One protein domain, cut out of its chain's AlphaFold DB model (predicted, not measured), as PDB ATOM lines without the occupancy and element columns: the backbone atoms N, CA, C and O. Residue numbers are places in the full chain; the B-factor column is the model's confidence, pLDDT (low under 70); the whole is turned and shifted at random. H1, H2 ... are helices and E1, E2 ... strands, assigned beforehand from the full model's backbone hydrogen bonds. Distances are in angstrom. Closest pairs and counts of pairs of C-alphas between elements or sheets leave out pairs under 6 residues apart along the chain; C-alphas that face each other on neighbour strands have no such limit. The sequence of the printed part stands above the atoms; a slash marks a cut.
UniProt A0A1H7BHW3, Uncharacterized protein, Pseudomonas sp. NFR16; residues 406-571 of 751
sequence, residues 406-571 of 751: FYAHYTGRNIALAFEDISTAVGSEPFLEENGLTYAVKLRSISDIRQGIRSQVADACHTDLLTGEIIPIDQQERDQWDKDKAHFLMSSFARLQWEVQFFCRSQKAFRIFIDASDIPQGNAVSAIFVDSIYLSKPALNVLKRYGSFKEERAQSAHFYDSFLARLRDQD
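AT A GLANCE: This is residues 406 to 571 of the 751 residues of an uncharacterized protein of Pseudomonas sp. NFR16 (UniProt A0A1H7BHW3). A strongly twisted sheet of four strands is covered on one face by three helices, H1, H5 and H6, making two layers. H3, beside the strands, and H4, grazing the sheet, make a pair of helices running opposite ways, and the small hairpin E2 and E3 lies farthest from the middle. The printed part has 166 residues, with six named helices and six named strands in the order H1 H2 E1 H3 E2 E3 H4 E4 E5 E6 H5 H6; the large sheet has the order E1, E4, E5, E6, antiparallel throughout, and the class is mixed, helices and strands. It is compact, with a radius of gyration of the C-alphas of 15.7 A, and spans 44 by 38 by 30 A.

IN THESE COORDINATES: Look first at the sheet: E1, residues 437 to 445, 24.6 A, bends by 51 degrees at residue 442; E4 is 496 to 504, 25.7 A; E5 is 507 to 515, 24.6 A; E6 is 525 to 530. Find C-alpha 406 at (-8.051, 61.632, -27.100), where H1 begins; it runs 29.6 A to residue 426. H2 is 430 to 433, H3 446 to 454, E2 461 to 463, E3 470 to 472, H4 475 to 490, 22.8 A, and H5 533 to 546, 19.8 A. H6, residues 560 to 568, ends at C-alpha 568, (4.168, 42.303, -19.041).

HOW THE PARTS SIT: E4, E5 and E6 form a meander, each strand the antiparallel neighbour of the one before. Within hydrogen-bond range are N 440 and O 501 of E1 and E4, 2.8 A, N 502 and O 510 of E4 and E5, 2.8 A, and N 511 and O 529 of E5 and E6, 2.8 A. H1 lies over E1 and E4 at a height over the sheet of 8.7 A; H6, on the same face, lies over E6 at 8.9 A. H5 lies over E5 at 9.5 A. With residues 418 to 422 alone, H1 touches H5, about perpendicular at 81 degrees; the C-alphas of Phe 419 and Leu 543 are closest, 6.4 A. H3 only just stands at the sheet's level, height 3.7 A. It touches H4 at a shallow tilt of 24 degrees, closest C-alphas Arg 450 and Leu 489, 6.1 A. H2 and H1 only just touch, only at the corner, with 3 pairs of C-alphas within 8 A; Ser 423 and Leu 432 are closest, 5.5 A. In the hairpin E2 and E3, N 462 and O 471 are 2.8 A apart. Every O i to N i+4 pair is within hydrogen-bond range in H1, H3, H4 and H6, 8 of 10 in H5; H2 is too short for one.

THE WHOLE: The C-alphas farthest apart are Gln 475 and Gln 555, 44.9 A. The printed part has no cut; the link from H5 to H6 is long, 13 residues. Look for pLDDT under 70 at residues 427 to 435, 518 to 522, 551 to 556 and 570 to 571.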
ATOM      1  N   PHE A 406      -9.473  61.286 -27.085       90.50
ATOM      2  CA  PHE A 406      -8.051  61.632 -27.100       90.50
ATOM      3  C   PHE A 406      -7.187  60.674 -26.268       90.50
ATOM      4  O   PHE A 406      -6.042  60.426 -26.630       90.50
ATOM      5  N   TYR A 407      -7.732  60.065 -25.207       92.25
ATOM      6  CA  TYR A 407      -7.005  59.053 -24.439       92.25
ATOM      7  C   TYR A 407      -6.650  57.842 -25.300       92.25
ATOM      8  O   TYR A 407      -5.518  57.362 -25.256       92.25
ATOM      9  N   ALA A 408      -7.598  57.345 -26.097       94.81
ATOM     10  CA  ALA A 408      -7.373  56.209 -26.981       94.81
ATOM     11  C   ALA A 408      -6.468  56.587 -28.161       94.81
ATOM     12  O   ALA A 408      -5.529  55.848 -28.458       94.81
ATOM     13  N   HIS A 409      -6.693  57.762 -28.760       95.12
ATOM     14  CA  HIS A 409      -5.850  58.329 -29.821       95.12
ATOM     15  C   HIS A 409      -4.388  58.436 -29.397       95.12
ATOM     16  O   HIS A 409      -3.515  57.792 -29.976       95.12
ATOM     17  N   TYR A 410      -4.114  59.168 -28.316       93.25
ATOM     18  CA  TYR A 410      -2.748  59.358 -27.846       93.25
ATOM     19  C   TYR A 410      -2.141  58.069 -27.288       93.25
ATOM     20  O   TYR A 410      -0.927  57.909 -27.367       93.25
ATOM     21  N   THR A 411      -2.931  57.115 -26.784       94.62
ATOM     22  CA  THR A 411      -2.404  55.774 -26.465       94.62
ATOM     23  C   THR A 411      -1.917  55.066 -27.728       94.62
ATOM     24  O   THR A 411      -0.783  54.595 -27.747       94.62
ATOM     25  N   GLY A 412      -2.727  55.051 -28.792       95.88
ATOM     26  CA  GLY A 412      -2.351  54.505 -30.099       95.88
ATOM     27  C   GLY A 412      -1.080  55.144 -30.654       95.88
ATOM     28  O   GLY A 412      -0.106  54.442 -30.937       95.88
ATOM     29  N   ARG A 413      -1.048  56.482 -30.684       94.69
ATOM     30  CA  ARG A 413       0.107  57.275 -31.124       94.69
ATOM     31  C   ARG A 413       1.373  56.938 -30.347       94.69
ATOM     32  O   ARG A 413       2.421  56.723 -30.939       94.69
ATOM     33  N   ASN A 414       1.288  56.886 -29.018       93.81
ATOM     34  CA  ASN A 414       2.455  56.625 -28.178       93.81
ATOM     35  C   ASN A 414       3.000  55.204 -28.347       93.81
ATOM     36  O   ASN A 414       4.213  55.035 -28.264       93.81
ATOM     37  N   ILE A 415       2.141  54.209 -28.593       95.00
ATOM     38  CA  ILE A 415       2.572  52.835 -28.894       95.00
ATOM     39  C   ILE A 415       3.271  52.781 -30.255       95.00
ATOM     40  O   ILE A 415       4.342  52.187 -30.351       95.00
ATOM     41  N   ALA A 416       2.694  53.415 -31.281       93.31
ATOM     42  CA  ALA A 416       3.281  53.469 -32.618       93.31
ATOM     43  C   ALA A 416       4.663  54.148 -32.610       93.31
ATOM     44  O   ALA A 416       5.631  53.556 -33.078       93.31
ATOM     45  N   LEU A 417       4.769  55.325 -31.982       91.62
ATOM     46  CA  LEU A 417       6.037  56.051 -31.838       91.62
ATOM     47  C   LEU A 417       7.069  55.255 -31.035       91.62
ATOM     48  O   LEU A 417       8.214  55.139 -31.448       91.62
ATOM     49  N   ALA A 418       6.670  54.657 -29.907       91.88
ATOM     50  CA  ALA A 418       7.595  53.852 -29.110       91.88
ATOM     51  C   ALA A 418       8.126  52.648 -29.899       91.88
ATOM     52  O   ALA A 418       9.292  52.289 -29.763       91.88
ATOM     53  N   PHE A 419       7.285  52.023 -30.723       91.06
ATOM     54  CA  PHE A 419       7.712  50.929 -31.582       91.06
ATOM     55  C   PHE A 419       8.724  51.386 -32.640       91.06
ATOM     56  O   PHE A 419       9.740  50.718 -32.826       91.06
ATOM     57  N   GLU A 420       8.482  52.524 -33.288       88.56
ATOM     58  CA  GLU A 420       9.396  53.130 -34.265       88.56
ATOM     59  C   GLU A 420      10.750  53.509 -33.636       88.56
ATOM     60  O   GLU A 420      11.807  53.121 -34.149       88.56
ATOM     61  N   ASP A 421      10.729  54.167 -32.473       88.12
ATOM     62  CA  ASP A 421      11.926  54.561 -31.719       88.12
ATOM     63  C   ASP A 421      12.781  53.338 -31.341       88.12
ATOM     64  O   ASP A 421      14.000  53.322 -31.535       88.12
ATOM     65  N   ILE A 422      12.145  52.284 -30.814       87.81
ATOM     66  CA  ILE A 422      12.832  51.048 -30.416       87.81
ATOM     67  C   ILE A 422      13.395  50.325 -31.640       87.81
ATOM     68  O   ILE A 422      14.527  49.843 -31.592       87.81
ATOM     69  N   SER A 423      12.627  50.253 -32.729       82.94
ATOM     70  CA  SER A 423      13.051  49.578 -33.962       82.94
ATOM     71  C   SER A 423      14.295  50.245 -34.548       82.94
ATOM     72  O   SER A 423      15.242  49.559 -34.929       82.94
ATOM     73  N   THR A 424      14.343  51.578 -34.503       82.75
ATOM     74  CA  THR A 424      15.512  52.370 -34.911       82.75
ATOM     75  C   THR A 424      16.716  52.145 -33.988       82.75
ATOM     76  O   THR A 424      17.850  52.057 -34.456       82.75
ATOM     77  N   ALA A 425      16.497  52.039 -32.673       81.12
ATOM     78  CA  ALA A 425      17.572  51.939 -31.683       81.12
ATOM     79  C   ALA A 425      18.204  50.542 -31.562       81.12
ATOM     80  O   ALA A 425      19.397  50.436 -31.270       81.12
ATOM     81  N   VAL A 426      17.420  49.471 -31.728       75.50
ATOM     82  CA  VAL A 426      17.891  48.094 -31.492       75.50
ATOM     83  C   VAL A 426      18.756  47.577 -32.642       75.50
ATOM     84  O   VAL A 426      19.632  46.762 -32.375       75.50
ATOM     85  N   GLY A 427      18.578  48.086 -33.867       64.56
ATOM     86  CA  GLY A 427      19.366  47.707 -35.042       64.56
ATOM     87  C   GLY A 427      19.266  46.210 -35.363       64.56
ATOM     88  O   GLY A 427      19.925  45.388 -34.733       64.56
ATOM     89  N   SER A 428      18.503  45.869 -36.405       50.16
ATOM     90  CA  SER A 428      18.319  44.533 -37.009       50.16
ATOM     91  C   SER A 428      17.444  43.482 -36.284       50.16
ATOM     92  O   SER A 428      17.889  42.708 -35.443       50.16
ATOM     93  N   GLU A 429      16.199  43.390 -36.764       51.75
ATOM     94  CA  GLU A 429      15.519  42.175 -37.259       51.75
ATOM     95  C   GLU A 429      14.920  42.591 -38.626       51.75
ATOM     96  O   GLU A 429      14.407  43.711 -38.706       51.75
ATOM     97  N   PRO A 430      14.926  41.765 -39.695       53.56
ATOM     98  CA  PRO A 430      14.336  42.130 -40.998       53.56
ATOM     99  C   PRO A 430      12.870  42.582 -40.891       53.56
ATOM    100  O   PRO A 430      12.384  43.388 -41.677       53.56
ATOM    101  N   PHE A 431      12.174  42.086 -39.866       56.12
ATOM    102  CA  PHE A 431      10.805  42.458 -39.539       56.12
ATOM    103  C   PHE A 431      10.650  43.915 -39.054       56.12
ATOM    104  O   PHE A 431       9.575  44.480 -39.225       56.12
ATOM    105  N   LEU A 432      11.671  44.524 -38.439       53.28
ATOM    106  CA  LEU A 432      11.571  45.825 -37.754       53.28
ATOM    107  C   LEU A 432      11.944  47.026 -38.633       53.28
ATOM    108  O   LEU A 432      11.398  48.105 -38.433       53.28
ATOM    109  N   GLU A 433      12.840  46.854 -39.607       50.84
ATOM    110  CA  GLU A 433      13.341  47.969 -40.435       50.84
ATOM    111  C   GLU A 433      12.329  48.448 -41.494       50.84
ATOM    112  O   GLU A 433      12.375  49.601 -41.913       50.84
ATOM    113  N   GLU A 434      11.378  47.599 -41.899       55.78
ATOM    114  CA  GLU A 434      10.442  47.890 -42.996       55.78
ATOM    115  C   GLU A 434       8.952  47.925 -42.578       55.78
ATOM    116  O   GLU A 434       8.066  47.934 -43.441       55.78
ATOM    117  N   ASN A 435       8.635  47.900 -41.277       61.78
ATOM    118  CA  ASN A 435       7.255  47.807 -40.777       61.78
ATOM    119  C   ASN A 435       6.940  48.880 -39.728       61.78
ATOM    120  O   ASN A 435       7.039  48.623 -38.537       61.78
ATOM    121  N   GLY A 436       6.486  50.063 -40.146       80.31
ATOM    122  CA  GLY A 436       5.878  51.025 -39.219       80.31
ATOM    123  C   GLY A 436       4.540  50.516 -38.661       80.31
ATOM    124  O   GLY A 436       3.787  49.830 -39.362       80.31
ATOM    125  N   LEU A 437       4.224  50.875 -37.412       90.62
ATOM    126  CA  LEU A 437       2.900  50.644 -36.832       90.62
ATOM    127  C   LEU A 437       1.986  51.831 -37.117       90.62
ATOM    128  O   LEU A 437       2.235  52.950 -36.677       90.62
ATOM    129  N   THR A 438       0.875  51.561 -37.792       93.19
ATOM    130  CA  THR A 438      -0.247  52.502 -37.905       93.19
ATOM    131  C   THR A 438      -1.424  51.994 -37.088       93.19
ATOM    132  O   THR A 438      -1.467  50.814 -36.730       93.19
ATOM    133  N   TYR A 439      -2.379  52.860 -36.754       95.88
ATOM    134  CA  TYR A 439      -3.509  52.460 -35.913       95.88
ATOM    135  C   TYR A 439      -4.830  53.123 -36.296       95.88
ATOM    136  O   TYR A 439      -4.857  54.209 -36.846       95.88
ATOM    137  N   ALA A 440      -5.954  52.495 -35.972       95.75
ATOM    138  CA  ALA A 440      -7.287  53.075 -36.104       95.75
ATOM    139  C   ALA A 440      -8.021  52.985 -34.769       95.75
ATOM    140  O   ALA A 440      -7.964  51.956 -34.095       95.75
ATOM    141  N   VAL A 441      -8.738  54.046 -34.402       96.88
ATOM    142  CA  VAL A 441      -9.462  54.138 -33.131       96.88
ATOM    143  C   VAL A 441     -10.957  54.222 -33.392       96.88
ATOM    144  O   VAL A 441     -11.399  55.038 -34.194       96.88
ATOM    145  N   LYS A 442     -11.748  53.408 -32.691       96.06
ATOM    146  CA  LYS A 442     -13.215  53.504 -32.703       96.06
ATOM    147  C   LYS A 442     -13.831  52.969 -31.413       96.06
ATOM    148  O   LYS A 442     -13.337  52.018 -30.813       96.06
ATOM    149  N   LEU A 443     -14.946  53.551 -31.004       96.31
ATOM    150  CA  LEU A 443     -15.768  53.109 -29.892       96.31
ATOM    151  C   LEU A 443     -16.687  51.979 -30.359       96.31
ATOM    152  O   LEU A 443     -17.418  52.114 -31.342       96.31
ATOM    153  N   ARG A 444     -16.680  50.859 -29.638       95.19
ATOM    154  CA  ARG A 444     -17.539  49.705 -29.931       95.19
ATOM    155  C   ARG A 444     -18.140  49.127 -28.664       95.19
ATOM    156  O   ARG A 444     -17.596  49.274 -27.569       95.19
ATOM    157  N   SER A 445     -19.261  48.425 -28.817       94.75
ATOM    158  CA  SER A 445     -19.781  47.609 -27.729       94.75
ATOM    159  C   SER A 445     -18.995  46.302 -27.608       94.75
ATOM    160  O   SER A 445     -18.570  45.724 -28.611       94.75
ATOM    161  N   ILE A 446     -18.850  45.786 -26.385       95.25
ATOM    162  CA  ILE A 446     -18.219  44.482 -26.154       95.25
ATOM    163  C   ILE A 446     -18.958  43.354 -26.884       95.25
ATOM    164  O   ILE A 446     -18.337  42.390 -27.322       95.25
ATOM    165  N   SER A 447     -20.276  43.485 -27.070       94.62
ATOM    166  CA  SER A 447     -21.061  42.532 -27.854       94.62
ATOM    167  C   SER A 447     -20.574  42.481 -29.303       94.62
ATOM    168  O   SER A 447     -20.265  41.400 -29.801       94.62
ATOM    169  N   ASP A 448     -20.430  43.637 -29.957       93.44
ATOM    170  CA  ASP A 448     -19.979  43.706 -31.353       93.44
ATOM    171  C   ASP A 448     -18.528  43.233 -31.502       93.44
ATOM    172  O   ASP A 448     -18.176  42.574 -32.484       93.44
ATOM    173  N   ILE A 449     -17.673  43.553 -30.524       95.75
ATOM    174  CA  ILE A 449     -16.279  43.092 -30.477       95.75
ATOM    175  C   ILE A 449     -16.234  41.561 -30.404       95.75
ATOM    176  O   ILE A 449     -15.582  40.929 -31.238       95.75
ATOM    177  N   ARG A 450     -16.972  40.952 -29.465       96.19
ATOM    178  CA  ARG A 450     -17.030  39.491 -29.297       96.19
ATOM    179  C   ARG A 450     -17.611  38.789 -30.516       96.19
ATOM    180  O   ARG A 450     -17.104  37.739 -30.892       96.19
ATOM    181  N   GLN A 451     -18.642  39.351 -31.148       94.44
ATOM    182  CA  GLN A 451     -19.200  38.790 -32.383       94.44
ATOM    183  C   GLN A 451     -18.152  38.735 -33.499       94.44
ATOM    184  O   GLN A 451     -18.030  37.697 -34.143       94.44
ATOM    185  N   GLY A 452     -17.365  39.806 -33.669       92.12
ATOM    186  CA  GLY A 452     -16.288  39.853 -34.660       92.12
ATOM    187  C   GLY A 452     -15.120  38.914 -34.346       92.12
ATOM    188  O   GLY A 452     -14.632  38.232 -35.237       92.12
ATOM    189  N   ILE A 453     -14.694  38.827 -33.082       94.62
ATOM    190  CA  ILE A 453     -13.605  37.920 -32.672       94.62
ATOM    191  C   ILE A 453     -14.037  36.454 -32.766       94.62
ATOM    192  O   ILE A 453     -13.261  35.602 -33.189       94.62
ATOM    193  N   ARG A 454     -15.292  36.131 -32.427       94.19
ATOM    194  CA  ARG A 454     -15.809  34.755 -32.482       94.19
ATOM    195  C   ARG A 454     -15.645  34.129 -33.869       94.19
ATOM    196  O   ARG A 454     -15.319  32.946 -33.934       94.19
ATOM    197  N   SER A 455     -15.852  34.899 -34.939       91.06
ATOM    198  CA  SER A 455     -15.733  34.427 -36.326       91.06
ATOM    199  C   SER A 455     -14.300  34.312 -36.850       91.06
ATOM    200  O   SER A 455     -14.112  33.688 -37.886       91.06
ATOM    201  N   GLN A 456     -13.301  34.889 -36.176       91.56
ATOM    202  CA  GLN A 456     -11.899  34.787 -36.599       91.56
ATOM    203  C   GLN A 456     -11.345  33.381 -36.340       91.56
ATOM    204  O   GLN A 456     -11.745  32.732 -35.375       91.56
ATOM    205  N   VAL A 457     -10.406  32.919 -37.156       90.44
ATOM    206  CA  VAL A 457      -9.696  31.641 -36.981       90.44
ATOM    207  C   VAL A 457      -8.201  31.934 -37.046       90.44
ATOM    208  O   VAL A 457      -7.811  32.842 -37.773       90.44
ATOM    209  N   ALA A 458      -7.381  31.205 -36.288       89.75
ATOM    210  CA  ALA A 458      -5.933  31.368 -36.350       89.75
ATOM    211  C   ALA A 458      -5.412  31.072 -37.766       89.75
ATOM    212  O   ALA A 458      -5.670  29.994 -38.314       89.75
ATOM    213  N   ASP A 459      -4.649  32.005 -38.335       88.31
ATOM    214  CA  ASP A 459      -4.031  31.834 -39.648       88.31
ATOM    215  C   ASP A 459      -3.076  30.633 -39.646       88.31
ATOM    216  O   ASP A 459      -2.155  30.552 -38.832       88.31
ATOM    217  N   ALA A 460      -3.263  29.700 -40.585       90.81
ATOM    218  CA  ALA A 460      -2.345  28.573 -40.776       90.81
ATOM    219  C   ALA A 460      -1.002  29.003 -41.392       90.81
ATOM    220  O   ALA A 460       0.017  28.338 -41.204       90.81
ATOM    221  N   CYS A 461      -1.008  30.106 -42.138       89.88
ATOM    222  CA  CYS A 461       0.163  30.700 -42.763       89.88
ATOM    223  C   CYS A 461      -0.028  32.215 -42.907       89.88
ATOM    224  O   CYS A 461      -1.155  32.690 -43.028       89.88
ATOM    225  N   HIS A 462       1.072  32.959 -42.905       87.00
ATOM    226  CA  HIS A 462       1.107  34.368 -43.270       87.00
ATOM    227  C   HIS A 462       1.545  34.509 -44.728       87.00
ATOM    228  O   HIS A 462       2.455  33.809 -45.165       87.00
ATOM    229  N   THR A 463       0.921  35.417 -45.473       85.50
ATOM    230  CA  THR A 463       1.355  35.775 -46.827       85.50
ATOM    231  C   THR A 463       1.996  37.153 -46.797       85.50
ATOM    232  O   THR A 463       1.326  38.142 -46.491       85.50
ATOM    233  N   ASP A 464       3.279  37.227 -47.141       81.00
ATOM    234  CA  ASP A 464       3.947  38.511 -47.334       81.00
ATOM    235  C   ASP A 464       3.406  39.164 -48.617       81.00
ATOM    236  O   ASP A 464       3.483  38.601 -49.709       81.00
ATOM    237  N   LEU A 465       2.819  40.356 -48.490       76.75
ATOM    238  CA  LEU A 465       2.189  41.055 -49.615       76.75
ATOM    239  C   LEU A 465       3.192  41.627 -50.633       76.75
ATOM    240  O   LEU A 465       2.780  41.976 -51.738       76.75
ATOM    241  N   LEU A 466       4.477  41.747 -50.283       74.38
ATOM    242  CA  LEU A 466       5.536  42.238 -51.168       74.38
ATOM    243  C   LEU A 466       6.196  41.095 -51.939       74.38
ATOM    244  O   LEU A 466       6.401  41.207 -53.147       74.38
ATOM    245  N   THR A 467       6.537  40.006 -51.249       81.44
ATOM    246  CA  THR A 467       7.264  38.877 -51.856       81.44
ATOM    247  C   THR A 467       6.338  37.772 -52.359       81.44
ATOM    248  O   THR A 467       6.743  36.965 -53.196       81.44
ATOM    249  N   GLY A 468       5.094  37.724 -51.870       81.50
ATOM    250  CA  GLY A 468       4.165  36.615 -52.094       81.50
ATOM    251  C   GLY A 468       4.551  35.337 -51.342       81.50
ATOM    252  O   GLY A 468       3.944  34.291 -51.571       81.50
ATOM    253  N   GLU A 469       5.563  35.397 -50.472       87.50
ATOM    254  CA  GLU A 469       6.030  34.252 -49.698       87.50
ATOM    255  C   GLU A 469       4.972  33.816 -48.679       87.50
ATOM    256  O   GLU A 469       4.348  34.636 -48.003       87.50
ATOM    257  N   ILE A 470       4.772  32.500 -48.576       88.81
ATOM    258  CA  ILE A 470       3.841  31.885 -47.633       88.81
ATOM    259  C   ILE A 470       4.648  31.296 -46.480       88.81
ATOM    260  O   ILE A 470       5.373  30.317 -46.652       88.81
ATOM    261  N   ILE A 471       4.478  31.872 -45.295       89.38
ATOM    262  CA  ILE A 471       5.204  31.504 -44.082       89.38
ATOM    263  C   ILE A 471       4.264  30.693 -43.180       89.38
ATOM    264  O   ILE A 471       3.257  31.234 -42.719       89.38
ATOM    265  N   PRO A 472       4.528  29.400 -42.922       92.31
ATOM    266  CA  PRO A 472       3.660  28.576 -42.083       92.31
ATOM    267  C   PRO A 472       3.721  29.005 -40.610       92.31
ATOM    268  O   PRO A 472       4.789  29.341 -40.103       92.31
ATOM    269  N   ILE A 473       2.582  28.943 -39.913       92.62
ATOM    270  CA  ILE A 473       2.485  29.219 -38.471       92.62
ATOM    271  C   ILE A 473       2.437  27.906 -37.687       92.62
ATOM    272  O   ILE A 473       1.648  26.999 -37.996       92.62
ATOM    273  N   ASP A 474       3.273  27.813 -36.651       91.94
ATOM    274  CA  ASP A 474       3.410  26.609 -35.835       91.94
ATOM    275  C   ASP A 474       2.084  26.216 -35.152       91.94
ATOM    276  O   ASP A 474       1.271  27.058 -34.761       91.94
ATOM    277  N   GLN A 475       1.836  24.907 -35.031       89.00
ATOM    278  CA  GLN A 475       0.582  24.399 -34.469       89.00
ATOM    279  C   GLN A 475       0.410  24.795 -32.996       89.00
ATOM    280  O   GLN A 475      -0.704  25.129 -32.604       89.00
ATOM    281  N   GLN A 476       1.481  24.826 -32.197       87.06
ATOM    282  CA  GLN A 476       1.394  25.228 -30.790       87.06
ATOM    283  C   GLN A 476       1.002  26.700 -30.660       87.06
ATOM    284  O   GLN A 476       0.257  27.068 -29.752       87.06
ATOM    285  N   GLU A 477       1.465  27.551 -31.578       89.81
ATOM    286  CA  GLU A 477       1.086  28.962 -31.596       89.81
ATOM    287  C   GLU A 477      -0.390  29.161 -31.933       89.81
ATOM    288  O   GLU A 477      -1.037  30.017 -31.326       89.81
ATOM    289  N   ARG A 478      -0.919  28.358 -32.859       92.06
ATOM    290  CA  ARG A 478      -2.345  28.358 -33.211       92.06
ATOM    291  C   ARG A 478      -3.207  27.845 -32.061       92.06
ATOM    292  O   ARG A 478      -4.188  28.494 -31.709       92.06
ATOM    293  N   ASP A 479      -2.787  26.763 -31.411       86.88
ATOM    294  CA  ASP A 479      -3.478  26.216 -30.239       86.88
ATOM    295  C   ASP A 479      -3.490  27.220 -29.072       86.88
ATOM    296  O   ASP A 479      -4.491  27.352 -28.365       86.88
ATOM    297  N   GLN A 480      -2.390  27.954 -28.864       86.06
ATOM    298  CA  GLN A 480      -2.332  29.013 -27.856       86.06
ATOM    299  C   GLN A 480      -3.246  30.186 -28.218       86.06
ATOM    300  O   GLN A 480      -3.966  30.683 -27.355       86.06
ATOM    301  N   TRP A 481      -3.274  30.594 -29.487       93.50
ATOM    302  CA  TRP A 481      -4.173  31.648 -29.953       93.50
ATOM    303  C   TRP A 481      -5.647  31.282 -29.737       93.50
ATOM    304  O   TRP A 481      -6.422  32.113 -29.265       93.50
ATOM    305  N   ASP A 482      -6.037  30.030 -30.001       90.81
ATOM    306  CA  ASP A 482      -7.406  29.556 -29.762       90.81
ATOM    307  C   ASP A 482      -7.781  29.602 -28.272       90.81
ATOM    308  O   ASP A 482      -8.902  29.997 -27.924       90.81
ATOM    309  N   LYS A 483      -6.838  29.270 -27.378       85.75
ATOM    310  CA  LYS A 483      -7.020  29.424 -25.924       85.75
ATOM    311  C   LYS A 483      -7.176  30.889 -25.525       85.75
ATOM    312  O   LYS A 483      -8.123  31.220 -24.810       85.75
ATOM    313  N   ASP A 484      -6.304  31.767 -26.015       89.25
ATOM    314  CA  ASP A 484      -6.340  33.203 -25.711       89.25
ATOM    315  C   ASP A 484      -7.642  33.841 -26.219       89.25
ATOM    316  O   ASP A 484      -8.283  34.632 -25.517       89.25
ATOM    317  N   LYS A 485      -8.100  33.436 -27.411       94.19
ATOM    318  CA  LYS A 485      -9.399  33.822 -27.967       94.19
ATOM    319  C   LYS A 485     -10.551  33.356 -27.083       94.19
ATOM    320  O   LYS A 485     -11.447  34.151 -26.791       94.19
ATOM    321  N   ALA A 486     -10.567  32.089 -26.670       90.75
ATOM    322  CA  ALA A 486     -11.617  31.567 -25.798       90.75
ATOM    323  C   ALA A 486     -11.648  32.326 -24.462       90.75
ATOM    324  O   ALA A 486     -12.712  32.785 -24.038       90.75
ATOM    325  N   HIS A 487     -10.481  32.542 -23.851       87.44
ATOM    326  CA  HIS A 487     -10.337  33.322 -22.626       87.44
ATOM    327  C   HIS A 487     -10.866  34.753 -22.798       87.44
ATOM    328  O   HIS A 487     -11.669  35.216 -21.983       87.44
ATOM    329  N   PHE A 488     -10.506  35.442 -23.887       92.62
ATOM    330  CA  PHE A 488     -11.053  36.761 -24.210       92.62
ATOM    331  C   PHE A 488     -12.585  36.732 -24.309       92.62
ATOM    332  O   PHE A 488     -13.262  37.570 -23.723       92.62
ATOM    333  N   LEU A 489     -13.171  35.764 -25.016       94.12
ATOM    334  CA  LEU A 489     -14.625  35.698 -25.201       94.12
ATOM    335  C   LEU A 489     -15.387  35.454 -23.886       94.12
ATOM    336  O   LEU A 489     -16.504  35.961 -23.735       94.12
ATOM    337  N   MET A 490     -14.785  34.724 -22.946       88.69
ATOM    338  CA  MET A 490     -15.356  34.424 -21.626       88.69
ATOM    339  C   MET A 490     -15.094  35.520 -20.579       88.69
ATOM    340  O   MET A 490     -15.868  35.657 -19.633       88.69
ATOM    341  N   SER A 491     -14.047  36.329 -20.761       87.56
ATOM    342  CA  SER A 491     -13.648  37.394 -19.830       87.56
ATOM    343  C   SER A 491     -14.705  38.489 -19.695       87.56
ATOM    344  O   SER A 491     -15.360  38.854 -20.667       87.56
ATOM    345  N   SER A 492     -14.860  39.073 -18.507       87.19
ATOM    346  CA  SER A 492     -15.771  40.203 -18.273       87.19
ATOM    347  C   SER A 492     -15.166  41.539 -18.718       87.19
ATOM    348  O   SER A 492     -14.034  41.843 -18.358       87.19
ATOM    349  N   PHE A 493     -15.948  42.379 -19.406       90.69
ATOM    350  CA  PHE A 493     -15.542  43.734 -19.807       90.69
ATOM    351  C   PHE A 493     -16.664  44.746 -19.586       90.69
ATOM    352  O   PHE A 493     -17.850  44.393 -19.609       90.69
ATOM    353  N   ALA A 494     -16.300  46.025 -19.467       91.31
ATOM    354  CA  ALA A 494     -17.269  47.108 -19.563       91.31
ATOM    355  C   ALA A 494     -17.944  47.120 -20.943       91.31
ATOM    356  O   ALA A 494     -17.361  46.735 -21.959       91.31
ATOM    357  N   ARG A 495     -19.200  47.586 -20.980       92.75
ATOM    358  CA  ARG A 495     -20.048  47.505 -22.180       92.75
ATOM    359  C   ARG A 495     -19.431  48.195 -23.394       92.75
ATOM    360  O   ARG A 495     -19.633  47.710 -24.500       92.75
ATOM    361  N   LEU A 496     -18.775  49.334 -23.197       94.38
ATOM    362  CA  LEU A 496     -18.195  50.146 -24.261       94.38
ATOM    363  C   LEU A 496     -16.678  50.148 -24.103       94.38
ATOM    364  O   LEU A 496     -16.180  50.352 -22.998       94.38
ATOM    365  N   GLN A 497     -15.976  49.909 -25.203       95.62
ATOM    366  CA  GLN A 497     -14.520  49.895 -25.268       95.62
ATOM    367  C   GLN A 497     -14.083  50.790 -26.423       95.62
ATOM    368  O   GLN A 497     -14.664  50.726 -27.513       95.62
ATOM    369  N   TRP A 498     -13.049  51.593 -26.202       96.44
ATOM    370  CA  TRP A 498     -12.268  52.131 -27.305       96.44
ATOM    371  C   TRP A 498     -11.385  51.001 -27.841       96.44
ATOM    372  O   TRP A 498     -10.507  50.501 -27.143       96.44
ATOM    373  N   GLU A 499     -11.667  50.558 -29.063       97.62
ATOM    374  CA  GLU A 499     -10.833  49.625 -29.818       97.62
ATOM    375  C   GLU A 499      -9.766  50.441 -30.550       97.62
ATOM    376  O   GLU A 499     -10.102  51.295 -31.374       97.62
ATOM    377  N   VAL A 500      -8.494  50.166 -30.261       98.19
ATOM    378  CA  VAL A 500      -7.353  50.680 -31.027       98.19
ATOM    379  C   VAL A 500      -6.752  49.504 -31.792       98.19
ATOM    380  O   VAL A 500      -6.136  48.616 -31.204       98.19
ATOM    381  N   GLN A 501      -6.993  49.463 -33.099       97.19
ATOM    382  CA  GLN A 501      -6.473  48.444 -34.011       97.19
ATOM    383  C   GLN A 501      -5.150  48.902 -34.586       97.19
ATOM    384  O   GLN A 501      -5.117  49.932 -35.239       97.19
ATOM    385  N   PHE A 502      -4.108  48.101 -34.411       96.00
ATOM    386  CA  PHE A 502      -2.807  48.307 -35.025       96.00
ATOM    387  C   PHE A 502      -2.669  47.512 -36.319       96.00
ATOM    388  O   PHE A 502      -3.216  46.408 -36.458       96.00
ATOM    389  N   PHE A 503      -1.907  48.078 -37.248       91.50
ATOM    390  CA  PHE A 503      -1.624  47.518 -38.557       91.50
ATOM    391  C   PHE A 503      -0.126  47.591 -38.858       91.50
ATOM    392  O   PHE A 503       0.506  48.619 -38.609       91.50
ATOM    393  N   CYS A 504       0.399  46.530 -39.468       86.94
ATOM    394  CA  CYS A 504       1.709  46.507 -40.117       86.94
ATOM    395  C   CYS A 504       1.468  46.367 -41.623       86.94
ATOM    396  O   CYS A 504       0.777  45.437 -42.038       86.94
ATOM    397  N   ARG A 505       1.983  47.286 -42.452       77.38
ATOM    398  CA  ARG A 505       1.765  47.278 -43.922       77.38
ATOM    399  C   ARG A 505       0.287  47.109 -44.323       77.38
ATOM    400  O   ARG A 505      -0.044  46.336 -45.216       77.38
ATOM    401  N   SER A 506      -0.619  47.812 -43.639       78.19
ATOM    402  CA  SER A 506      -2.083  47.726 -43.830       78.19
ATOM    403  C   SER A 506      -2.731  46.373 -43.484       78.19
ATOM    404  O   SER A 506      -3.946  46.226 -43.612       78.19
ATOM    405  N   GLN A 507      -1.967  45.394 -42.996       85.38
ATOM    406  CA  GLN A 507      -2.488  44.143 -42.453       85.38
ATOM    407  C   GLN A 507      -2.713  44.284 -40.949       85.38
ATOM    408  O   GLN A 507      -1.898  44.880 -40.244       85.38
ATOM    409  N   LYS A 508      -3.824  43.741 -40.441       91.19
ATOM    410  CA  LYS A 508      -4.147  43.793 -39.009       91.19
ATOM    411  C   LYS A 508      -3.089  43.022 -38.221       91.19
ATOM    412  O   LYS A 508      -2.900  41.830 -38.446       91.19
ATOM    413  N   ALA A 509      -2.426  43.708 -37.296       92.50
ATOM    414  CA  ALA A 509      -1.482  43.093 -36.376       92.50
ATOM    415  C   ALA A 509      -2.228  42.680 -35.105       92.50
ATOM    416  O   ALA A 509      -2.709  41.555 -35.015       92.50
ATOM    417  N   PHE A 510      -2.406  43.605 -34.164       96.12
ATOM    418  CA  PHE A 510      -3.103  43.373 -32.901       96.12
ATOM    419  C   PHE A 510      -4.066  44.518 -32.583       96.12
ATOM    420  O   PHE A 510      -4.000  45.602 -33.163       96.12
ATOM    421  N   ARG A 511      -4.950  44.288 -31.618       97.00
ATOM    422  CA  ARG A 511      -5.850  45.287 -31.042       97.00
ATOM    423  C   ARG A 511      -5.600  45.441 -29.562       97.00
ATOM    424  O   ARG A 511      -5.319  44.467 -28.868       97.00
ATOM    425  N   ILE A 512      -5.798  46.654 -29.069       97.31
ATOM    426  CA  ILE A 512      -5.967  46.903 -27.641       97.31
ATOM    427  C   ILE A 512      -7.371  47.442 -27.382       97.31
ATOM    428  O   ILE A 512      -7.957  48.139 -28.216       97.31
ATOM    429  N   PHE A 513      -7.901  47.110 -26.214       96.25
ATOM    430  CA  PHE A 513      -9.195  47.581 -25.748       96.25
ATOM    431  C   PHE A 513      -8.998  48.436 -24.506       96.25
ATOM    432  O   PHE A 513      -8.356  48.009 -23.548       96.25
ATOM    433  N   ILE A 514      -9.542  49.646 -24.539       94.94
ATOM    434  CA  ILE A 514      -9.490  50.598 -23.431       94.94
ATOM    435  C   ILE A 514     -10.909  50.783 -22.905       94.94
ATOM    436  O   ILE A 514     -11.837  51.047 -23.678       94.94
ATOM    437  N   ASP A 515     -11.080  50.655 -21.591       93.00
ATOM    438  CA  ASP A 515     -12.383  50.818 -20.955       93.00
ATOM    439  C   ASP A 515     -12.907  52.250 -21.151       93.00
ATOM    440  O   ASP A 515     -12.309  53.225 -20.697       93.00
ATOM    441  N   ALA A 516     -14.058  52.386 -21.815       92.50
ATOM    442  CA  ALA A 516     -14.646  53.690 -22.082       92.50
ATOM    443  C   ALA A 516     -15.458  54.257 -20.899       92.50
ATOM    444  O   ALA A 516     -16.059  55.319 -21.045       92.50
ATOM    445  N   SER A 517     -15.535  53.574 -19.752       84.38
ATOM    446  CA  SER A 517     -16.518  53.834 -18.691       84.38
ATOM    447  C   SER A 517     -16.071  54.683 -17.500       84.38
ATOM    448  O   SER A 517     -16.935  54.898 -16.651       84.38
ATOM    449  N   ASP A 518     -14.843  55.241 -17.512       65.44
ATOM    450  CA  ASP A 518     -14.247  56.219 -16.552       65.44
ATOM    451  C   ASP A 518     -13.101  55.641 -15.694       65.44
ATOM    452  O   ASP A 518     -13.254  55.429 -14.492       65.44
ATOM    453  N   ILE A 519     -11.939  55.380 -16.312       63.56
ATOM    454  CA  ILE A 519     -10.708  54.978 -15.603       63.56
ATOM    455  C   ILE A 519      -9.578  55.974 -15.921       63.56
ATOM    456  O   ILE A 519      -8.780  55.720 -16.819       63.56
ATOM    457  N   PRO A 520      -9.483  57.124 -15.227       54.44
ATOM    458  CA  PRO A 520      -8.363  58.047 -15.419       54.44
ATOM    459  C   PRO A 520      -7.070  57.582 -14.722       54.44
ATOM    460  O   PRO A 520      -5.998  58.061 -15.070       54.44
ATOM    461  N   GLN A 521      -7.144  56.649 -13.761       56.41
ATOM    462  CA  GLN A 521      -5.992  56.068 -13.055       56.41
ATOM    463  C   GLN A 521      -6.190  54.555 -12.860       56.41
ATOM    464  O   GLN A 521      -7.273  54.127 -12.462       56.41
ATOM    465  N   GLY A 522      -5.154  53.747 -13.116       62.47
ATOM    466  CA  GLY A 522      -5.171  52.288 -12.934       62.47
ATOM    467  C   GLY A 522      -5.044  51.483 -14.235       62.47
ATOM    468  O   GLY A 522      -4.461  51.944 -15.213       62.47
ATOM    469  N   ASN A 523      -5.572  50.253 -14.233       75.75
ATOM    470  CA  ASN A 523      -5.521  49.323 -15.368       75.75
ATOM    471  C   ASN A 523      -6.603  49.664 -16.415       75.75
ATOM    472  O   ASN A 523      -7.675  49.060 -16.436       75.75
ATOM    473  N   ALA A 524      -6.347  50.687 -17.233       87.44
ATOM    474  CA  ALA A 524      -7.283  51.191 -18.243       87.44
ATOM    475  C   ALA A 524      -7.362  50.306 -19.501       87.44
ATOM    476  O   ALA A 524      -8.409  50.241 -20.153       87.44
ATOM    477  N   VAL A 525      -6.266  49.621 -19.848       92.00
ATOM    478  CA  VAL A 525      -6.214  48.675 -20.971       92.00
ATOM    479  C   VAL A 525      -6.785  47.333 -20.523       92.00
ATOM    480  O   VAL A 525      -6.131  46.539 -19.849       92.00
ATOM    481  N   SER A 526      -8.022  47.058 -20.920       90.94
ATOM    482  CA  SER A 526      -8.766  45.880 -20.479       90.94
ATOM    483  C   SER A 526      -8.234  44.582 -21.102       90.94
ATOM    484  O   SER A 526      -8.153  43.547 -20.429       90.94
ATOM    485  N   ALA A 527      -7.807  44.624 -22.366       93.00
ATOM    486  CA  ALA A 527      -7.227  43.479 -23.064       93.00
ATOM    487  C   ALA A 527      -6.353  43.883 -24.259       93.00
ATOM    488  O   ALA A 527      -6.540  44.938 -24.864       93.00
ATOM    489  N   ILE A 528      -5.441  42.976 -24.616       95.75
ATOM    490  CA  ILE A 528      -4.681  42.963 -25.866       95.75
ATOM    491  C   ILE A 528      -5.113  41.698 -26.612       95.75
ATOM    492  O   ILE A 528      -5.150  40.622 -26.018       95.75
ATOM    493  N   PHE A 529      -5.474  41.824 -27.883       96.00
ATOM    494  CA  PHE A 529      -5.906  40.707 -28.719       96.00
ATOM    495  C   PHE A 529      -5.056  40.643 -29.987       96.00
ATOM    496  O   PHE A 529      -4.880  41.647 -30.673       96.00
ATOM    497  N   VAL A 530      -4.527  39.463 -30.294       95.81
ATOM    498  CA  VAL A 530      -3.684  39.203 -31.465       95.81
ATOM    499  C   VAL A 530      -4.585  38.904 -32.663       95.81
ATOM    500  O   VAL A 530      -5.307  37.914 -32.627       95.81
ATOM    501  N   ASP A 531      -4.556  39.725 -33.718       93.38
ATOM    502  CA  ASP A 531      -5.276  39.414 -34.963       93.38
ATOM    503  C   ASP A 531      -4.435  38.493 -35.856       93.38
ATOM    504  O   ASP A 531      -4.924  37.453 -36.279       93.38
ATOM    505  N   SER A 532      -3.161  38.832 -36.080       91.56
ATOM    506  CA  SER A 532      -2.208  38.003 -36.830       91.56
ATOM    507  C   SER A 532      -1.053  37.565 -35.936       91.56
ATOM    508  O   SER A 532      -0.331  38.411 -35.403       91.56
ATOM    509  N   ILE A 533      -0.848  36.253 -35.784       93.12
ATOM    510  CA  ILE A 533       0.238  35.685 -34.962       93.12
ATOM    511  C   ILE A 533       1.600  36.193 -35.451       93.12
ATOM    512  O   ILE A 533       2.387  36.698 -34.647       93.12
ATOM    513  N   TYR A 534       1.829  36.121 -36.765       90.31
ATOM    514  CA  TYR A 534       3.087  36.499 -37.407       90.31
ATOM    515  C   TYR A 534       3.429  37.977 -37.207       90.31
ATOM    516  O   TYR A 534       4.551  38.303 -36.837       90.31
ATOM    517  N   LEU A 535       2.456  38.876 -37.397       89.25
ATOM    518  CA  LEU A 535       2.697  40.316 -37.277       89.25
ATOM    519  C   LEU A 535       2.704  40.790 -35.816       89.25
ATOM    520  O   LEU A 535       3.452  41.696 -35.452       89.25
ATOM    521  N   SER A 536       1.870  40.194 -34.960       92.69
ATOM    522  CA  SER A 536       1.691  40.678 -33.585       92.69
ATOM    523  C   SER A 536       2.814  40.271 -32.661       92.69
ATOM    524  O   SER A 536       3.263  41.092 -31.866       92.69
ATOM    525  N   LYS A 537       3.233  38.999 -32.697       90.56
ATOM    526  CA  LYS A 537       4.166  38.472 -31.694       90.56
ATOM    527  C   LYS A 537       5.504  39.212 -31.702       90.56
ATOM    528  O   LYS A 537       5.916  39.627 -30.619       90.56
ATOM    529  N   PRO A 538       6.163  39.449 -32.852       88.75
ATOM    530  CA  PRO A 538       7.399  40.224 -32.874       88.75
ATOM    531  C   PRO A 538       7.181  41.651 -32.362       88.75
ATOM    532  O   PRO A 538       7.911  42.097 -31.476       88.75
ATOM    533  N   ALA A 539       6.125  42.332 -32.829       89.69
ATOM    534  CA  ALA A 539       5.830  43.708 -32.432       89.69
ATOM    535  C   ALA A 539       5.598  43.850 -30.915       89.69
ATOM    536  O   ALA A 539       6.204  44.689 -30.244       89.69
ATOM    537  N   LEU A 540       4.765  42.972 -30.355       93.44
ATOM    538  CA  LEU A 540       4.467  42.929 -28.926       93.44
ATOM    539  C   LEU A 540       5.688  42.510 -28.096       93.44
ATOM    540  O   LEU A 540       5.912  43.081 -27.032       93.44
ATOM    541  N   ASN A 541       6.516  41.570 -28.559       91.06
ATOM    542  CA  ASN A 541       7.723  41.150 -27.835       91.06
ATOM    543  C   ASN A 541       8.763  42.271 -27.733       91.06
ATOM    544  O   ASN A 541       9.374  42.449 -26.676       91.06
ATOM    545  N   VAL A 542       8.935  43.048 -28.804       89.19
ATOM    546  CA  VAL A 542       9.824  44.217 -28.815       89.19
ATOM    547  C   VAL A 542       9.346  45.264 -27.809       89.19
ATOM    548  O   VAL A 542      10.119  45.674 -26.940       89.19
ATOM    549  N   LEU A 543       8.058  45.619 -27.834       92.00
ATOM    550  CA  LEU A 543       7.464  46.550 -26.866       92.00
ATOM    551  C   LEU A 543       7.555  46.022 -25.425       92.00
ATOM    552  O   LEU A 543       7.908  46.769 -24.511       92.00
ATOM    553  N   LYS A 544       7.310  44.722 -25.213       92.25
ATOM    554  CA  LYS A 544       7.406  44.071 -23.896       92.25
ATOM    555  C   LYS A 544       8.813  44.207 -23.315       92.25
ATOM    556  O   LYS A 544       8.952  44.571 -22.141       92.25
ATOM    557  N   ARG A 545       9.836  43.933 -24.131       89.50
ATOM    558  CA  ARG A 545      11.247  43.869 -23.719       89.50
ATOM    559  C   ARG A 545      11.903  45.239 -23.576       89.50
ATOM    560  O   ARG A 545      12.636  45.440 -22.612       89.50
ATOM    561  N   TYR A 546      11.647  46.152 -24.508       89.56
ATOM    562  CA  TYR A 546      12.382  47.416 -24.610       89.56
ATOM    563  C   TYR A 546      11.545  48.657 -24.278       89.56
ATOM    564  O   TYR A 546      12.117  49.722 -24.065       89.56
ATOM    565  N   GLY A 547      10.214  48.546 -24.188       88.75
ATOM    566  CA  GLY A 547       9.356  49.678 -23.835       88.75
ATOM    567  C   GLY A 547       9.699  50.253 -22.460       88.75
ATOM    568  O   GLY A 547       9.755  49.534 -21.466       88.75
ATOM    569  N   SER A 548       9.916  51.555 -22.352       87.94
ATOM    570  CA  SER A 548      10.110  52.223 -21.061       87.94
ATOM    571  C   SER A 548       8.814  52.884 -20.607       87.94
ATOM    572  O   SER A 548       8.066  53.397 -21.432       87.94
ATOM    573  N   PHE A 549       8.534  52.872 -19.301       82.88
ATOM    574  CA  PHE A 549       7.456  53.697 -18.755       82.88
ATOM    575  C   PHE A 549       7.781  55.172 -19.005       82.88
ATOM    576  O   PHE A 549       8.934  55.584 -18.833       82.88
ATOM    577  N   LYS A 550       6.792  55.960 -19.434       71.69
ATOM    578  CA  LYS A 550       6.999  57.393 -19.678       71.69
ATOM    579  C   LYS A 550       6.834  58.152 -18.357       71.69
ATOM    580  O   LYS A 550       5.920  57.874 -17.594       71.69
ATOM    581  N   GLU A 551       7.714  59.115 -18.061       61.03
ATOM    582  CA  GLU A 551       7.467  60.033 -16.938       61.03
ATOM    583  C   GLU A 551       6.166  60.816 -17.207       61.03
ATOM    584  O   GLU A 551       5.981  61.307 -18.323       61.03
ATOM    585  N   GLU A 552       5.292  60.970 -16.200       55.72
ATOM    586  CA  GLU A 552       4.036  61.759 -16.228       55.72
ATOM    587  C   GLU A 552       4.285  63.281 -16.399       55.72
ATOM    588  O   GLU A 552       3.803  64.123 -15.644       55.72
ATOM    589  N   ARG A 553       5.079  63.673 -17.395       45.88
ATOM    590  CA  ARG A 553       5.307  65.066 -17.808       45.88
ATOM    591  C   ARG A 553       4.613  65.407 -19.131       45.88
ATOM    592  O   ARG A 553       4.745  66.534 -19.603       45.88
ATOM    593  N   ALA A 554       3.907  64.457 -19.750       46.78
ATOM    594  CA  ALA A 554       3.268  64.650 -21.049       46.78
ATOM    595  C   ALA A 554       2.067  65.613 -20.968       46.78
ATOM    596  O   ALA A 554       1.238  65.524 -20.067       46.78
ATOM    597  N   GLN A 555       1.963  66.517 -21.948       52.41
ATOM    598  CA  GLN A 555       0.883  67.509 -22.058       52.41
ATOM    599  C   GLN A 555      -0.502  66.890 -22.351       52.41
ATOM    600  O   GLN A 555      -1.512  67.541 -22.089       52.41
ATOM    601  N   SER A 556      -0.557  65.645 -22.847       60.53
ATOM    602  CA  SER A 556      -1.793  64.949 -23.242       60.53
ATOM    603  C   SER A 556      -1.926  63.603 -22.530       60.53
ATOM    604  O   SER A 556      -1.011  62.781 -22.574       60.53
ATOM    605  N   ALA A 557      -3.073  63.358 -21.892       80.81
ATOM    606  CA  ALA A 557      -3.303  62.145 -21.110       80.81
ATOM    607  C   ALA A 557      -3.467  60.892 -22.001       80.81
ATOM    608  O   ALA A 557      -4.186  60.919 -23.001       80.81
ATOM    609  N   HIS A 558      -2.793  59.794 -21.638       89.44
ATOM    610  CA  HIS A 558      -2.718  58.538 -22.399       89.44
ATOM    611  C   HIS A 558      -2.566  57.316 -21.471       89.44
ATOM    612  O   HIS A 558      -2.187  57.461 -20.312       89.44
ATOM    613  N   PHE A 559      -2.742  56.099 -21.995       91.75
ATOM    614  CA  PHE A 559      -2.652  54.830 -21.250       91.75
ATOM    615  C   PHE A 559      -1.512  53.910 -21.706       91.75
ATOM    616  O   PHE A 559      -1.589  52.691 -21.555       91.75
ATOM    617  N   TYR A 560      -0.435  54.484 -22.245       92.19
ATOM    618  CA  TYR A 560       0.742  53.728 -22.683       92.19
ATOM    619  C   TYR A 560       1.351  52.856 -21.566       92.19
ATOM    620  O   TYR A 560       1.635  51.680 -21.783       92.19
ATOM    621  N   ASP A 561       1.460  53.381 -20.345       89.81
ATOM    622  CA  ASP A 561       2.012  52.623 -19.217       89.81
ATOM    623  C   ASP A 561       1.088  51.475 -18.781       89.81
ATOM    624  O   ASP A 561       1.560  50.383 -18.469       89.81
ATOM    625  N   SER A 562      -0.236  51.675 -18.842       90.31
ATOM    626  CA  SER A 562      -1.213  50.601 -18.609       90.31
ATOM    627  C   SER A 562      -1.109  49.510 -19.675       90.31
ATOM    628  O   SER A 562      -1.233  48.333 -19.337       90.31
ATOM    629  N   PHE A 563      -0.841  49.872 -20.935       93.44
ATOM    630  CA  PHE A 563      -0.557  48.906 -21.997       93.44
ATOM    631  C   PHE A 563       0.708  48.092 -21.692       93.44
ATOM    632  O   PHE A 563       0.652  46.864 -21.729       93.44
ATOM    633  N   LEU A 564       1.824  48.742 -21.337       92.69
ATOM    634  CA  LEU A 564       3.070  48.040 -21.001       92.69
ATOM    635  C   LEU A 564       2.915  47.133 -19.779       92.69
ATOM    636  O   LEU A 564       3.417  46.009 -19.791       92.69
ATOM    637  N   ALA A 565       2.215  47.598 -18.742       89.88
ATOM    638  CA  ALA A 565       1.907  46.791 -17.567       89.88
ATOM    639  C   ALA A 565       1.119  45.539 -17.971       89.88
ATOM    640  O   ALA A 565       1.556  44.433 -17.681       89.88
ATOM    641  N   ARG A 566       0.033  45.699 -18.739       89.75
ATOM    642  CA  ARG A 566      -0.804  44.586 -19.216       89.75
ATOM    643  C   ARG A 566      -0.058  43.609 -20.125       89.75
ATOM    644  O   ARG A 566      -0.324  42.417 -20.087       89.75
ATOM    645  N   LEU A 567       0.865  44.108 -20.941       91.50
ATOM    646  CA  LEU A 567       1.694  43.300 -21.835       91.50
ATOM    647  C   LEU A 567       2.745  42.467 -21.079       91.50
ATOM    648  O   LEU A 567       3.171  41.403 -21.541       91.50
ATOM    649  N   ARG A 568       3.194  42.965 -19.923       89.19
ATOM    650  CA  ARG A 568       4.168  42.303 -19.041       89.19
ATOM    651  C   ARG A 568       3.518  41.394 -18.010       89.19
ATOM    652  O   ARG A 568       4.163  40.438 -17.592       89.19
ATOM    653  N   ASP A 569       2.279  41.691 -17.645       73.31
ATOM    654  CA  ASP A 569       1.464  40.944 -16.695       73.31
ATOM    655  C   ASP A 569       1.058  39.589 -17.294       73.31
ATOM    656  O   ASP A 569       0.096  39.462 -18.055       73.31
ATOM    657  N   GLN A 570       1.874  38.579 -17.006       60.09
ATOM    658  CA  GLN A 570       1.625  37.173 -17.313       60.09
ATOM    659  C   GLN A 570       2.002  36.322 -16.102       60.09
ATOM    660  O   GLN A 570       2.764  35.363 -16.224       60.09
ATOM    661  N   ASP A 571       1.499  36.680 -14.921       55.22
ATOM    662  CA  ASP A 571       1.588  35.757 -13.796       55.22
ATOM    663  C   ASP A 571       0.743  34.514 -14.119       55.22
ATOM    664  O   ASP A 571      -0.451  34.596 -14.423       55.22
TER     665      ASP A 571